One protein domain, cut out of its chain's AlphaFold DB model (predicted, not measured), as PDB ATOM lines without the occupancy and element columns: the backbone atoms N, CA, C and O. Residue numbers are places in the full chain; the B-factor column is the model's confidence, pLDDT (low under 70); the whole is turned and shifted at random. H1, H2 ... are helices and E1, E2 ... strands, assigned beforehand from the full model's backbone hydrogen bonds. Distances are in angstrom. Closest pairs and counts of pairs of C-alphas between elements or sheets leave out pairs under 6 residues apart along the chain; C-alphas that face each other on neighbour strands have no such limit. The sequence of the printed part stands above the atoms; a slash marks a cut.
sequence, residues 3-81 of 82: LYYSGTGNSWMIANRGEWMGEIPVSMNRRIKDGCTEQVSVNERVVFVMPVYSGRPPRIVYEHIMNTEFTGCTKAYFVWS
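AT A GLANCE: This is residues 3 to 81 of the 82 residues of an uncharacterized protein of Ruminococcus gnavus (UniProt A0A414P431). Two long parallel strands, E1 and E2, run side by side as a narrow ribbon, with H1 on one side of it and H3 on the other. H2 is set off beyond the E1 edge of the ribbon and packs crosswise on H3, while residues 3 to 6 run between E1 and H2. H1 meets the ribbon with its first half, residues 10 to 15, and slants away from there. The printed part has 79 residues, with three named helices and two named strands in the order H1, H2, E1, H3, E2, and its class is mixed, helices and strands. It is compact, with a radius of gyration of the C-alphas of 11.9 A, and rounded, spanning 31 by 30 by 23 A.

HOW THE PARTS SIT: H1, residues 10 to 21, comes closest to E1, residues 45 to 51, at the C-alphas of Ser 11 and Met 50, 5.5 A apart. Its closest C-alphas to E2, residues 75 to 81, are those of Ser 11 and Ser 81, 5.6 A apart. H1 and H2, residues 28 to 33, are apart. H2 and H3, residues 59 to 66, touch, with the C-alphas of Ile 32 and His 64 closest at 6.6 A, and their lines stand about perpendicular at 79 degrees. H1 and H3 are apart, and so are H2 and E2. E1 and E2 are parallel neighbours, with 20 degrees between their directions. N 48 and O 77, 2.8 A apart, and N 79 and O 48, also 2.8 A, are within hydrogen-bond range. E1, H3 and E2 form a strand-helix-strand unit, two parallel neighbour strands with a helix between them in the chain, and its crossover is right-handed. Residues 40 to 41 make a short parallel pairing with residues 70 to 71. In H2 and H3 every O i to N i+4 pair is within hydrogen-bond range; in H1 it is 3 of 8, beside 8 of 9 O i to N i+3 pairs.

IN THESE COORDINATES: H1 begins at C-alpha 10 (9.314, 41.257, -11.678) and measures 19.1 A from first to last C-alpha. H2 measures 8.3 A. E1 measures 19.8 A, beginning at C-alpha 45 (15.640, 20.982, -16.860). H3 measures 10.6 A. E2 measures 19.9 A and ends at C-alpha 81 (14.037, 40.271, -16.103).

THE WHOLE: The two C-alphas farthest apart are those of Gly 22 and Ser 54, at 32.5 A. The printed part has no cut. The link from H2 to E1, with 11 residues, is long; the other links between named elements are short. The mean pLDDT of the printed part is 95.3, and no printed residue is under 70.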
ATOM      1  N   LEU A   3      13.502  28.072 -10.647       97.50
ATOM      2  CA  LEU A   3      14.111  28.801  -9.536       97.50
ATOM      3  C   LEU A   3      14.084  30.289  -9.864       97.50
ATOM      4  O   LEU A   3      14.445  30.671 -10.976       97.50
ATOM      5  N   TYR A   4      13.682  31.136  -8.920       98.00
ATOM      6  CA  TYR A   4      13.661  32.578  -9.153       98.00
ATOM      7  C   TYR A   4      14.340  33.376  -8.046       98.00
ATOM      8  O   TYR A   4      14.216  33.059  -6.865       98.00
ATOM      9  N   TYR A   5      15.002  34.463  -8.434       98.19
ATOM     10  CA  TYR A   5      15.434  35.521  -7.529       98.19
ATOM     11  C   TYR A   5      14.778  36.831  -7.952       98.19
ATOM     12  O   TYR A   5      14.842  37.186  -9.124       98.19
ATOM     13  N   SER A   6      14.173  37.571  -7.024       97.38
ATOM     14  CA  SER A   6      13.572  38.871  -7.330       97.38
ATOM     15  C   SER A   6      13.834  39.908  -6.245       97.38
ATOM     16  O   SER A   6      13.660  39.624  -5.064       97.38
ATOM     17  N   GLY A   7      14.234  41.117  -6.646       95.06
ATOM     18  CA  GLY A   7      14.355  42.256  -5.729       95.06
ATOM     19  C   GLY A   7      13.025  42.984  -5.516       95.06
ATOM     20  O   GLY A   7      12.669  43.292  -4.387       95.06
ATOM     21  N   THR A   8      12.284  43.223  -6.603       95.25
ATOM     22  CA  THR A   8      11.048  44.034  -6.620       95.25
ATOM     23  C   THR A   8       9.801  43.269  -7.072       95.25
ATOM     24  O   THR A   8       8.716  43.835  -7.083       95.25
ATOM     25  N   GLY A   9       9.930  41.992  -7.450       96.19
ATOM     26  CA  GLY A   9       8.805  41.129  -7.830       96.19
ATOM     27  C   GLY A   9       8.692  40.805  -9.325       96.19
ATOM     28  O   GLY A   9       7.998  39.851  -9.666       96.19
ATOM     29  N   ASN A  10       9.405  41.499 -10.223       96.19
ATOM     30  CA  ASN A  10       9.314  41.257 -11.678       96.19
ATOM     31  C   ASN A  10       9.647  39.805 -12.057       96.19
ATOM     32  O   ASN A  10       8.890  39.124 -12.749       96.19
ATOM     33  N   SER A  11      10.784  39.310 -11.570       97.38
ATOM     34  CA  SER A  11      11.255  37.943 -11.819       97.38
ATOM     35  C   SER A  11      10.328  36.897 -11.196       97.38
ATOM     36  O   SER A  11      10.119  35.843 -11.790       97.38
ATOM     37  N   TRP A  12       9.732  37.199 -10.033       97.12
ATOM     38  CA  TRP A  12       8.710  36.340  -9.428       97.12
ATOM     39  C   TRP A  12       7.474  36.253 -10.324       97.12
ATOM     40  O   TRP A  12       7.049  35.152 -10.647       97.12
ATOM     41  N   MET A  13       6.959  37.387 -10.808       96.19
ATOM     42  CA  MET A  13       5.799  37.420 -11.703       96.19
ATOM     43  C   MET A  13       6.038  36.613 -12.990       96.19
ATOM     44  O   MET A  13       5.147  35.900 -13.451       96.19
ATOM     45  N   ILE A  14       7.242  36.690 -13.567       96.31
ATOM     46  CA  ILE A  14       7.623  35.882 -14.735       96.31
ATOM     47  C   ILE A  14       7.661  34.394 -14.374       96.31
ATOM     48  O   ILE A  14       7.087  33.580 -15.097       96.31
ATOM     49  N   ALA A  15       8.299  34.038 -13.257       96.75
ATOM     50  CA  ALA A  15       8.391  32.656 -12.799       96.75
ATOM     51  C   ALA A  15       7.008  32.051 -12.513       96.75
ATOM     52  O   ALA A  15       6.756  30.908 -12.892       96.75
ATOM     53  N   ASN A  16       6.089  32.835 -11.938       95.81
ATOM     54  CA  ASN A  16       4.733  32.409 -11.584       95.81
ATOM     55  C   ASN A  16       3.886  31.995 -12.790       95.81
ATOM     56  O   ASN A  16       2.932  31.241 -12.645       95.81
ATOM     57  N   ARG A  17       4.258  32.397 -14.012       93.75
ATOM     58  CA  ARG A  17       3.605  31.885 -15.229       93.75
ATOM     59  C   ARG A  17       3.773  30.371 -15.399       93.75
ATOM     60  O   ARG A  17       2.971  29.758 -16.092       93.75
ATOM     61  N   GLY A  18       4.771  29.768 -14.748       89.44
ATOM     62  CA  GLY A  18       4.949  28.318 -14.689       89.44
ATOM     63  C   GLY A  18       3.784  27.569 -14.037       89.44
ATOM     64  O   GLY A  18       3.559  26.412 -14.390       89.44
ATOM     65  N   GLU A  19       2.995  28.226 -13.178       88.19
ATOM     66  CA  GLU A  19       1.834  27.612 -12.517       88.19
ATOM     67  C   GLU A  19       0.818  27.065 -13.527       88.19
ATOM     68  O   GLU A  19       0.235  26.006 -13.313       88.19
ATOM     69  N   TRP A  20       0.676  27.722 -14.683       88.81
ATOM     70  CA  TRP A  20      -0.200  27.288 -15.778       88.81
ATOM     71  C   TRP A  20       0.223  25.946 -16.388       88.81
ATOM     72  O   TRP A  20      -0.584  25.266 -17.015       88.81
ATOM     73  N   MET A  21       1.487  25.560 -16.206       87.12
ATOM     74  CA  MET A  21       2.048  24.276 -16.625       87.12
ATOM     75  C   MET A  21       2.201  23.295 -15.450       87.12
ATOM     76  O   MET A  21       2.873  22.276 -15.596       87.12
ATOM     77  N   GLY A  22       1.625  23.598 -14.282       89.31
ATOM     78  CA  GLY A  22       1.752  22.780 -13.071       89.31
ATOM     79  C   GLY A  22       3.123  22.861 -12.390       89.31
ATOM     80  O   GLY A  22       3.431  22.033 -11.537       89.31
ATOM     81  N   GLU A  23       3.964  23.836 -12.749       89.12
ATOM     82  CA  GLU A  23       5.282  24.042 -12.139       89.12
ATOM     83  C   GLU A  23       5.195  25.130 -11.066       89.12
ATOM     84  O   GLU A  23       4.930  26.292 -11.373       89.12
ATOM     85  N   ILE A  24       5.461  24.770  -9.808       93.31
ATOM     86  CA  ILE A  24       5.507  25.723  -8.691       93.31
ATOM     87  C   ILE A  24       6.927  26.313  -8.601       93.31
ATOM     88  O   ILE A  24       7.881  25.558  -8.378       93.31
ATOM     89  N   PRO A  25       7.114  27.637  -8.761       95.38
ATOM     90  CA  PRO A  25       8.439  28.243  -8.695       95.38
ATOM     91  C   PRO A  25       9.040  28.217  -7.287       95.38
ATOM     92  O   PRO A  25       8.388  28.546  -6.297       95.38
ATOM     93  N   VAL A  26      10.334  27.922  -7.204       96.38
ATOM     94  CA  VAL A  26      11.100  27.880  -5.956       96.38
ATOM     95  C   VAL A  26      11.853  29.195  -5.757       96.38
ATOM     96  O   VAL A  26      12.585  29.662  -6.632       96.38
ATOM     97  N   SER A  27      11.696  29.794  -4.576       97.38
ATOM     98  CA  SER A  27      12.333  31.066  -4.230       97.38
ATOM     99  C   SER A  27      13.809  30.892  -3.869       97.38
ATOM    100  O   SER A  27      14.147  30.362  -2.808       97.38
ATOM    101  N   MET A  28      14.702  31.419  -4.703       98.19
ATOM    102  CA  MET A  28      16.118  31.567  -4.366       98.19
ATOM    103  C   MET A  28      16.338  32.644  -3.308       98.19
ATOM    104  O   MET A  28      17.263  32.509  -2.520       98.19
ATOM    105  N   ASN A  29      15.486  33.677  -3.225       98.06
ATOM    106  CA  ASN A  29      15.571  34.671  -2.148       98.06
ATOM    107  C   ASN A  29      15.561  33.995  -0.775       98.06
ATOM    108  O   ASN A  29      16.393  34.308   0.072       98.06
ATOM    109  N   ARG A  30      14.633  33.051  -0.576       98.12
ATOM    110  CA  ARG A  30      14.515  32.310   0.680       98.12
ATOM    111  C   ARG A  30      15.700  31.379   0.896       98.12
ATOM    112  O   ARG A  30      16.323  31.445   1.944       98.12
ATOM    113  N   ARG A  31      16.078  30.595  -0.118       97.94
ATOM    114  CA  ARG A  31      17.232  29.688  -0.021       97.94
ATOM    115  C   ARG A  31      18.535  30.422   0.302       97.94
ATOM    116  O   ARG A  31      19.278  29.966   1.156       97.94
ATOM    117  N   ILE A  32      18.785  31.571  -0.326       98.25
ATOM    118  CA  ILE A  32      19.956  32.416  -0.047       98.25
ATOM    119  C   ILE A  32      19.885  32.977   1.374       98.25
ATOM    120  O   ILE A  32      20.870  32.899   2.103       98.25
ATOM    121  N   LYS A  33      18.728  33.517   1.783       97.88
ATOM    122  CA  LYS A  33      18.528  34.062   3.135       97.88
ATOM    123  C   LYS A  33      18.765  33.010   4.221       97.88
ATOM    124  O   LYS A  33      19.350  33.330   5.248       97.88
ATOM    125  N   ASP A  34      18.332  31.782   3.967       97.94
ATOM    126  CA  ASP A  34      18.431  30.662   4.901       97.94
ATOM    127  C   ASP A  34      19.784  29.923   4.788       97.94
ATOM    128  O   ASP A  34      20.008  28.945   5.494       97.94
ATOM    129  N   GLY A  35      20.691  30.348   3.894       97.12
ATOM    130  CA  GLY A  35      21.963  29.656   3.637       97.12
ATOM    131  C   GLY A  35      21.804  28.240   3.061       97.12
ATOM    132  O   GLY A  35      22.725  27.434   3.131       97.12
ATOM    133  N   CYS A  36      20.637  27.917   2.502       97.25
ATOM    134  CA  CYS A  36      20.272  26.586   2.031       97.25
ATOM    135  C   CYS A  36      20.929  26.264   0.680       97.25
ATOM    136  O   CYS A  36      20.464  26.703  -0.378       97.25
ATOM    137  N   THR A  37      21.975  25.442   0.714       97.06
ATOM    138  CA  THR A  37      22.659  24.873  -0.461       97.06
ATOM    139  C   THR A  37      22.348  23.388  -0.669       97.06
ATOM    140  O   THR A  37      23.061  22.696  -1.390       97.06
ATOM    141  N   GLU A  38      21.270  22.891  -0.051       96.69
ATOM    142  CA  GLU A  38      20.820  21.506  -0.217       96.69
ATOM    143  C   GLU A  38      20.628  21.153  -1.693       96.69
ATOM    144  O   GLU A  38      20.144  21.975  -2.479       96.69
ATOM    145  N   GLN A  39      20.971  19.914  -2.048       96.00
ATOM    146  CA  GLN A  39      20.873  19.404  -3.410       96.00
ATOM    147  C   GLN A  39      19.480  19.650  -4.009       96.00
ATOM    148  O   GLN A  39      18.447  19.448  -3.370       96.00
ATOM    149  N   VAL A  40      19.456  20.061  -5.273       95.31
ATOM    150  CA  VAL A  40      18.236  20.255  -6.052       95.31
ATOM    151  C   VAL A  40      18.146  19.152  -7.102       95.31
ATOM    152  O   VAL A  40      18.830  19.192  -8.124       95.31
ATOM    153  N   SER A  41      17.276  18.173  -6.858       94.19
ATOM    154  CA  SER A  41      16.925  17.158  -7.856       94.19
ATOM    155  C   SER A  41      15.895  17.707  -8.842       94.19
ATOM    156  O   SER A  41      14.825  18.178  -8.449       94.19
ATOM    157  N   VAL A  42      16.204  17.628 -10.133       92.12
ATOM    158  CA  VAL A  42      15.293  17.966 -11.235       92.12
ATOM    159  C   VAL A  42      15.213  16.796 -12.215       92.12
ATOM    160  O   VAL A  42      16.135  15.998 -12.297       92.12
ATOM    161  N   ASN A  43      14.123  16.685 -12.978       87.38
ATOM    162  CA  ASN A  43      13.966  15.569 -13.924       87.38
ATOM    163  C   ASN A  43      14.785  15.725 -15.215       87.38
ATOM    164  O   ASN A  43      15.326  14.752 -15.720       87.38
ATOM    165  N   GLU A  44      14.818  16.927 -15.792       91.44
ATOM    166  CA  GLU A  44      15.503  17.167 -17.075       91.44
ATOM    167  C   GLU A  44      16.080  18.578 -17.130       91.44
ATOM    168  O   GLU A  44      17.235  18.782 -17.504       91.44
ATOM    169  N   ARG A  45      15.275  19.572 -16.742       93.81
ATOM    170  CA  ARG A  45      15.640  20.982 -16.860       93.81
ATOM    171  C   ARG A  45      15.483  21.752 -15.561       93.81
ATOM    172  O   ARG A  45      14.511  21.573 -14.819       93.81
ATOM    173  N   VAL A  46      16.386  22.705 -15.390       96.06
ATOM    174  CA  VAL A  46      16.263  23.805 -14.439       96.06
ATOM    175  C   VAL A  46      16.166  25.124 -15.202       96.06
ATOM    176  O   VAL A  46      16.871  25.346 -16.189       96.06
ATOM    177  N   VAL A  47      15.259  25.997 -14.774       96.25
ATOM    178  CA  VAL A  47      15.123  27.352 -15.316       96.25
ATOM    179  C   VAL A  47      15.374  28.344 -14.201       96.25
ATOM    180  O   VAL A  47      14.680  28.306 -13.188       96.25
ATOM    181  N   PHE A  48      16.328  29.243 -14.400       97.62
ATOM    182  CA  PHE A  48      16.618  30.328 -13.480       97.62
ATOM    183  C   PHE A  48      16.008  31.630 -13.993       97.62
ATOM    184  O   PHE A  48      16.331  32.074 -15.092       97.62
ATOM    185  N   VAL A  49      15.153  32.254 -13.189       98.19
ATOM    186  CA  VAL A  49      14.515  33.538 -13.495       98.19
ATOM    187  C   VAL A  49      15.072  34.597 -12.552       98.19
ATOM    188  O   VAL A  49      14.861  34.534 -11.342       98.19
ATOM    189  N   MET A  50      15.814  35.568 -13.074       98.06
ATOM    190  CA  MET A  50      16.516  36.547 -12.237       98.06
ATOM    191  C   MET A  50      16.663  37.899 -12.939       98.06
ATOM    192  O   MET A  50      16.654  37.949 -14.173       98.06
ATOM    193  N   PRO A  51      16.826  39.002 -12.190       97.00
ATOM    194  CA  PRO A  51      17.185  40.272 -12.785       97.00
ATOM    195  C   PRO A  51      18.610  40.233 -13.329       97.00
ATOM    196  O   PRO A  51      19.454  39.472 -12.855       97.00
ATOM    197  N   VAL A  52      18.888  41.103 -14.292       94.94
ATOM    198  CA  VAL A  52      20.251  41.349 -14.762       94.94
ATOM    199  C   VAL A  52      20.789  42.585 -14.066       94.94
ATOM    200  O   VAL A  52      20.263  43.681 -14.239       94.94
ATOM    201  N   TYR A  53      21.864  42.426 -13.301       91.88
ATOM    202  CA  TYR A  53      22.555  43.541 -12.659       91.88
ATOM    203  C   TYR A  53      23.863  43.804 -13.393       91.88
ATOM    204  O   TYR A  53      24.794  43.003 -13.328       91.88
ATOM    205  N   SER A  54      23.924  44.925 -14.117       90.94
ATOM    206  CA  SER A  54      25.103  45.333 -14.897       90.94
ATOM    207  C   SER A  54      25.582  44.254 -15.882       90.94
ATOM    208  O   SER A  54      26.768  43.944 -15.947       90.94
ATOM    209  N   GLY A  55      24.649  43.642 -16.621       90.56
ATOM    210  CA  GLY A  55      24.954  42.644 -17.656       90.56
ATOM    211  C   GLY A  55      25.265  41.232 -17.145       90.56
ATOM    212  O   GLY A  55      25.673  40.384 -17.931       90.56
ATOM    213  N   ARG A  56      25.080  40.956 -15.849       92.75
ATOM    214  CA  ARG A  56      25.370  39.648 -15.243       92.75
ATOM    215  C   ARG A  56      24.325  39.234 -14.200       92.75
ATOM    216  O   ARG A  56      23.563  40.084 -13.728       92.75
ATOM    217  N   PRO A  57      24.310  37.952 -13.793       94.38
ATOM    218  CA  PRO A  57      23.570  37.510 -12.618       94.38
ATOM    219  C   PRO A  57      23.948  38.312 -11.362       94.38
ATOM    220  O   PRO A  57      25.122  38.668 -11.193       94.38
ATOM    221  N   PRO A  58      23.003  38.549 -10.433       96.25
ATOM    222  CA  PRO A  58      23.333  39.066  -9.114       96.25
ATOM    223  C   PRO A  58      24.364  38.156  -8.445       96.25
ATOM    224  O   PRO A  58      24.218  36.934  -8.458       96.25
ATOM    225  N   ARG A  59      25.401  38.740  -7.837       96.88
ATOM    226  CA  ARG A  59      26.525  37.979  -7.265       96.88
ATOM    227  C   ARG A  59      26.066  36.889  -6.292       96.88
ATOM    228  O   ARG A  59      26.515  35.758  -6.403       96.88
ATOM    229  N   ILE A  60      25.122  37.217  -5.412       97.19
ATOM    230  CA  ILE A  60      24.564  36.277  -4.428       97.19
ATOM    231  C   ILE A  60      23.817  35.103  -5.072       97.19
ATOM    232  O   ILE A  60      23.815  34.003  -4.535       97.19
ATOM    233  N   VAL A  61      23.203  35.316  -6.239       97.75
ATOM    234  CA  VAL A  61      22.527  34.259  -7.002       97.75
ATOM    235  C   VAL A  61      23.569  33.365  -7.658       97.75
ATOM    236  O   VAL A  61      23.468  32.149  -7.570       97.75
ATOM    237  N   TYR A  62      24.594  33.962  -8.269       97.38
ATOM    238  CA  TYR A  62      25.703  33.219  -8.862       97.38
ATOM    239  C   TYR A  62      26.412  32.332  -7.830       97.38
ATOM    240  O   TYR A  62      26.553  31.135  -8.053       97.38
ATOM    241  N   GLU A  63      26.799  32.896  -6.683       98.06
ATOM    242  CA  GLU A  63      27.456  32.150  -5.604       98.06
ATOM    243  C   GLU A  63      26.563  31.022  -5.069       98.06
ATOM    244  O   GLU A  63      27.049  29.923  -4.818       98.06
ATOM    245  N   HIS A  64      25.253  31.249  -4.946       98.12
ATOM    246  CA  HIS A  64      24.311  30.205  -4.535       98.12
ATOM    247  C   HIS A  64      24.238  29.048  -5.539       98.12
ATOM    248  O   HIS A  64      24.307  27.891  -5.127       98.12
ATOM    249  N   ILE A  65      24.173  29.340  -6.845       97.00
ATOM    250  CA  ILE A  65      24.164  28.312  -7.902       97.00
ATOM    251  C   ILE A  65      25.468  27.510  -7.878       97.00
ATOM    252  O   ILE A  65      25.420  26.291  -7.963       97.00
ATOM    253  N   MET A  66      26.620  28.170  -7.734       97.12
ATOM    254  CA  MET A  66      27.920  27.482  -7.708       97.12
ATOM    255  C   MET A  66      28.093  26.578  -6.479       97.12
ATOM    256  O   MET A  66      28.824  25.596  -6.551       97.12
ATOM    257  N   ASN A  67      27.428  26.897  -5.366       97.88
ATOM    258  CA  ASN A  67      27.504  26.127  -4.122       97.88
ATOM    259  C   ASN A  67      26.361  25.114  -3.946       97.88
ATOM    260  O   ASN A  67      26.317  24.434  -2.925       97.88
ATOM    261  N   THR A  68      25.428  25.018  -4.897       97.44
ATOM    262  CA  THR A  68      24.293  24.086  -4.840       97.44
ATOM    263  C   THR A  68      24.506  22.964  -5.847       97.44
ATOM    264  O   THR A  68      24.746  23.214  -7.025       97.44
ATOM    265  N   GLU A  69      24.381  21.715  -5.405       96.62
ATOM    266  CA  GLU A  69      24.416  20.573  -6.317       96.62
ATOM    267  C   GLU A  69      23.075  20.430  -7.055       96.62
ATOM    268  O   GLU A  69      22.009  20.481  -6.439       96.62
ATOM    269  N   PHE A  70      23.125  20.213  -8.372       96.06
ATOM    270  CA  PHE A  70      21.949  19.965  -9.209       96.06
ATOM    271  C   PHE A  70      22.040  18.578  -9.846       96.06
ATOM    272  O   PHE A  70      22.911  18.333 -10.680       96.06
ATOM    273  N   THR A  71      21.123  17.677  -9.494       96.25
ATOM    274  CA  THR A  71      21.080  16.300 -10.014       96.25
ATOM    275  C   THR A  71      19.906  16.096 -10.965       96.25
ATOM    276  O   THR A  71      18.898  16.799 -10.891       96.25
ATOM    277  N   GLY A  72      20.055  15.165 -11.916       93.56
ATOM    278  CA  GLY A  72      19.053  14.898 -12.964       93.56
ATOM    279  C   GLY A  72      18.846  16.054 -13.959       93.56
ATOM    280  O   GLY A  72      17.991  15.998 -14.838       93.56
ATOM    281  N   CYS A  73      19.662  17.107 -13.867       91.31
ATOM    282  CA  CYS A  73      19.641  18.237 -14.783       91.31
ATOM    283  C   CYS A  73      20.487  17.948 -16.029       91.31
ATOM    284  O   CYS A  73      21.710  17.887 -15.946       91.31
ATOM    285  N   THR A  74      19.857  17.853 -17.200       93.88
ATOM    286  CA  THR A  74      20.554  17.792 -18.497       93.88
ATOM    287  C   THR A  74      20.605  19.151 -19.193       93.88
ATOM    288  O   THR A  74      21.444  19.362 -20.068       93.88
ATOM    289  N   LYS A  75      19.727  20.093 -18.810       95.88
ATOM    290  CA  LYS A  75      19.634  21.431 -19.414       95.88
ATOM    291  C   LYS A  75      19.401  22.524 -18.370       95.88
ATOM    292  O   LYS A  75      18.489  22.427 -17.550       95.88
ATOM    293  N   ALA A  76      20.166  23.608 -18.470       95.75
ATOM    294  CA  ALA A  76      19.974  24.817 -17.675       95.75
ATOM    295  C   ALA A  76      19.594  25.994 -18.580       95.75
ATOM    296  O   ALA A  76      20.258  26.254 -19.583       95.75
ATOM    297  N   TYR A  77      18.537  26.715 -18.211       96.38
ATOM    298  CA  TYR A  77      18.066  27.898 -18.927       96.38
ATOM    299  C   TYR A  77      18.079  29.117 -18.013       96.38
ATOM    300  O   TYR A  77      17.744  29.017 -16.833       96.38
ATOM    301  N   PHE A  78      18.403  30.278 -18.574       96.19
ATOM    302  CA  PHE A  78      18.440  31.547 -17.854       96.19
ATOM    303  C   PHE A  78      17.473  32.526 -18.511       96.19
ATOM    304  O   PHE A  78      17.591  32.828 -19.697       96.19
ATOM    305  N   VAL A  79      16.507  33.003 -17.733       96.12
ATOM    306  CA  VAL A  79      15.517  33.996 -18.141       96.12
ATOM    307  C   VAL A  79      15.793  35.274 -17.371       96.12
ATOM    308  O   VAL A  79      15.804  35.297 -16.137       96.12
ATOM    309  N   TRP A  80      16.031  36.340 -18.118       94.19
ATOM    310  CA  TRP A  80      16.370  37.642 -17.573       94.19
ATOM    311  C   TRP A  80      15.132  38.520 -17.444       94.19
ATOM    312  O   TRP A  80      14.309  38.585 -18.356       94.19
ATOM    313  N   SER A  81      15.019  39.207 -16.311       91.31
ATOM    314  CA  SER A  81      14.037  40.271 -16.103       91.31
ATOM    315  C   SER A  81      14.734  41.626 -16.014       91.31
ATOM    316  O   SER A  81      15.796  41.729 -15.395       91.31
TER     317      SER A  81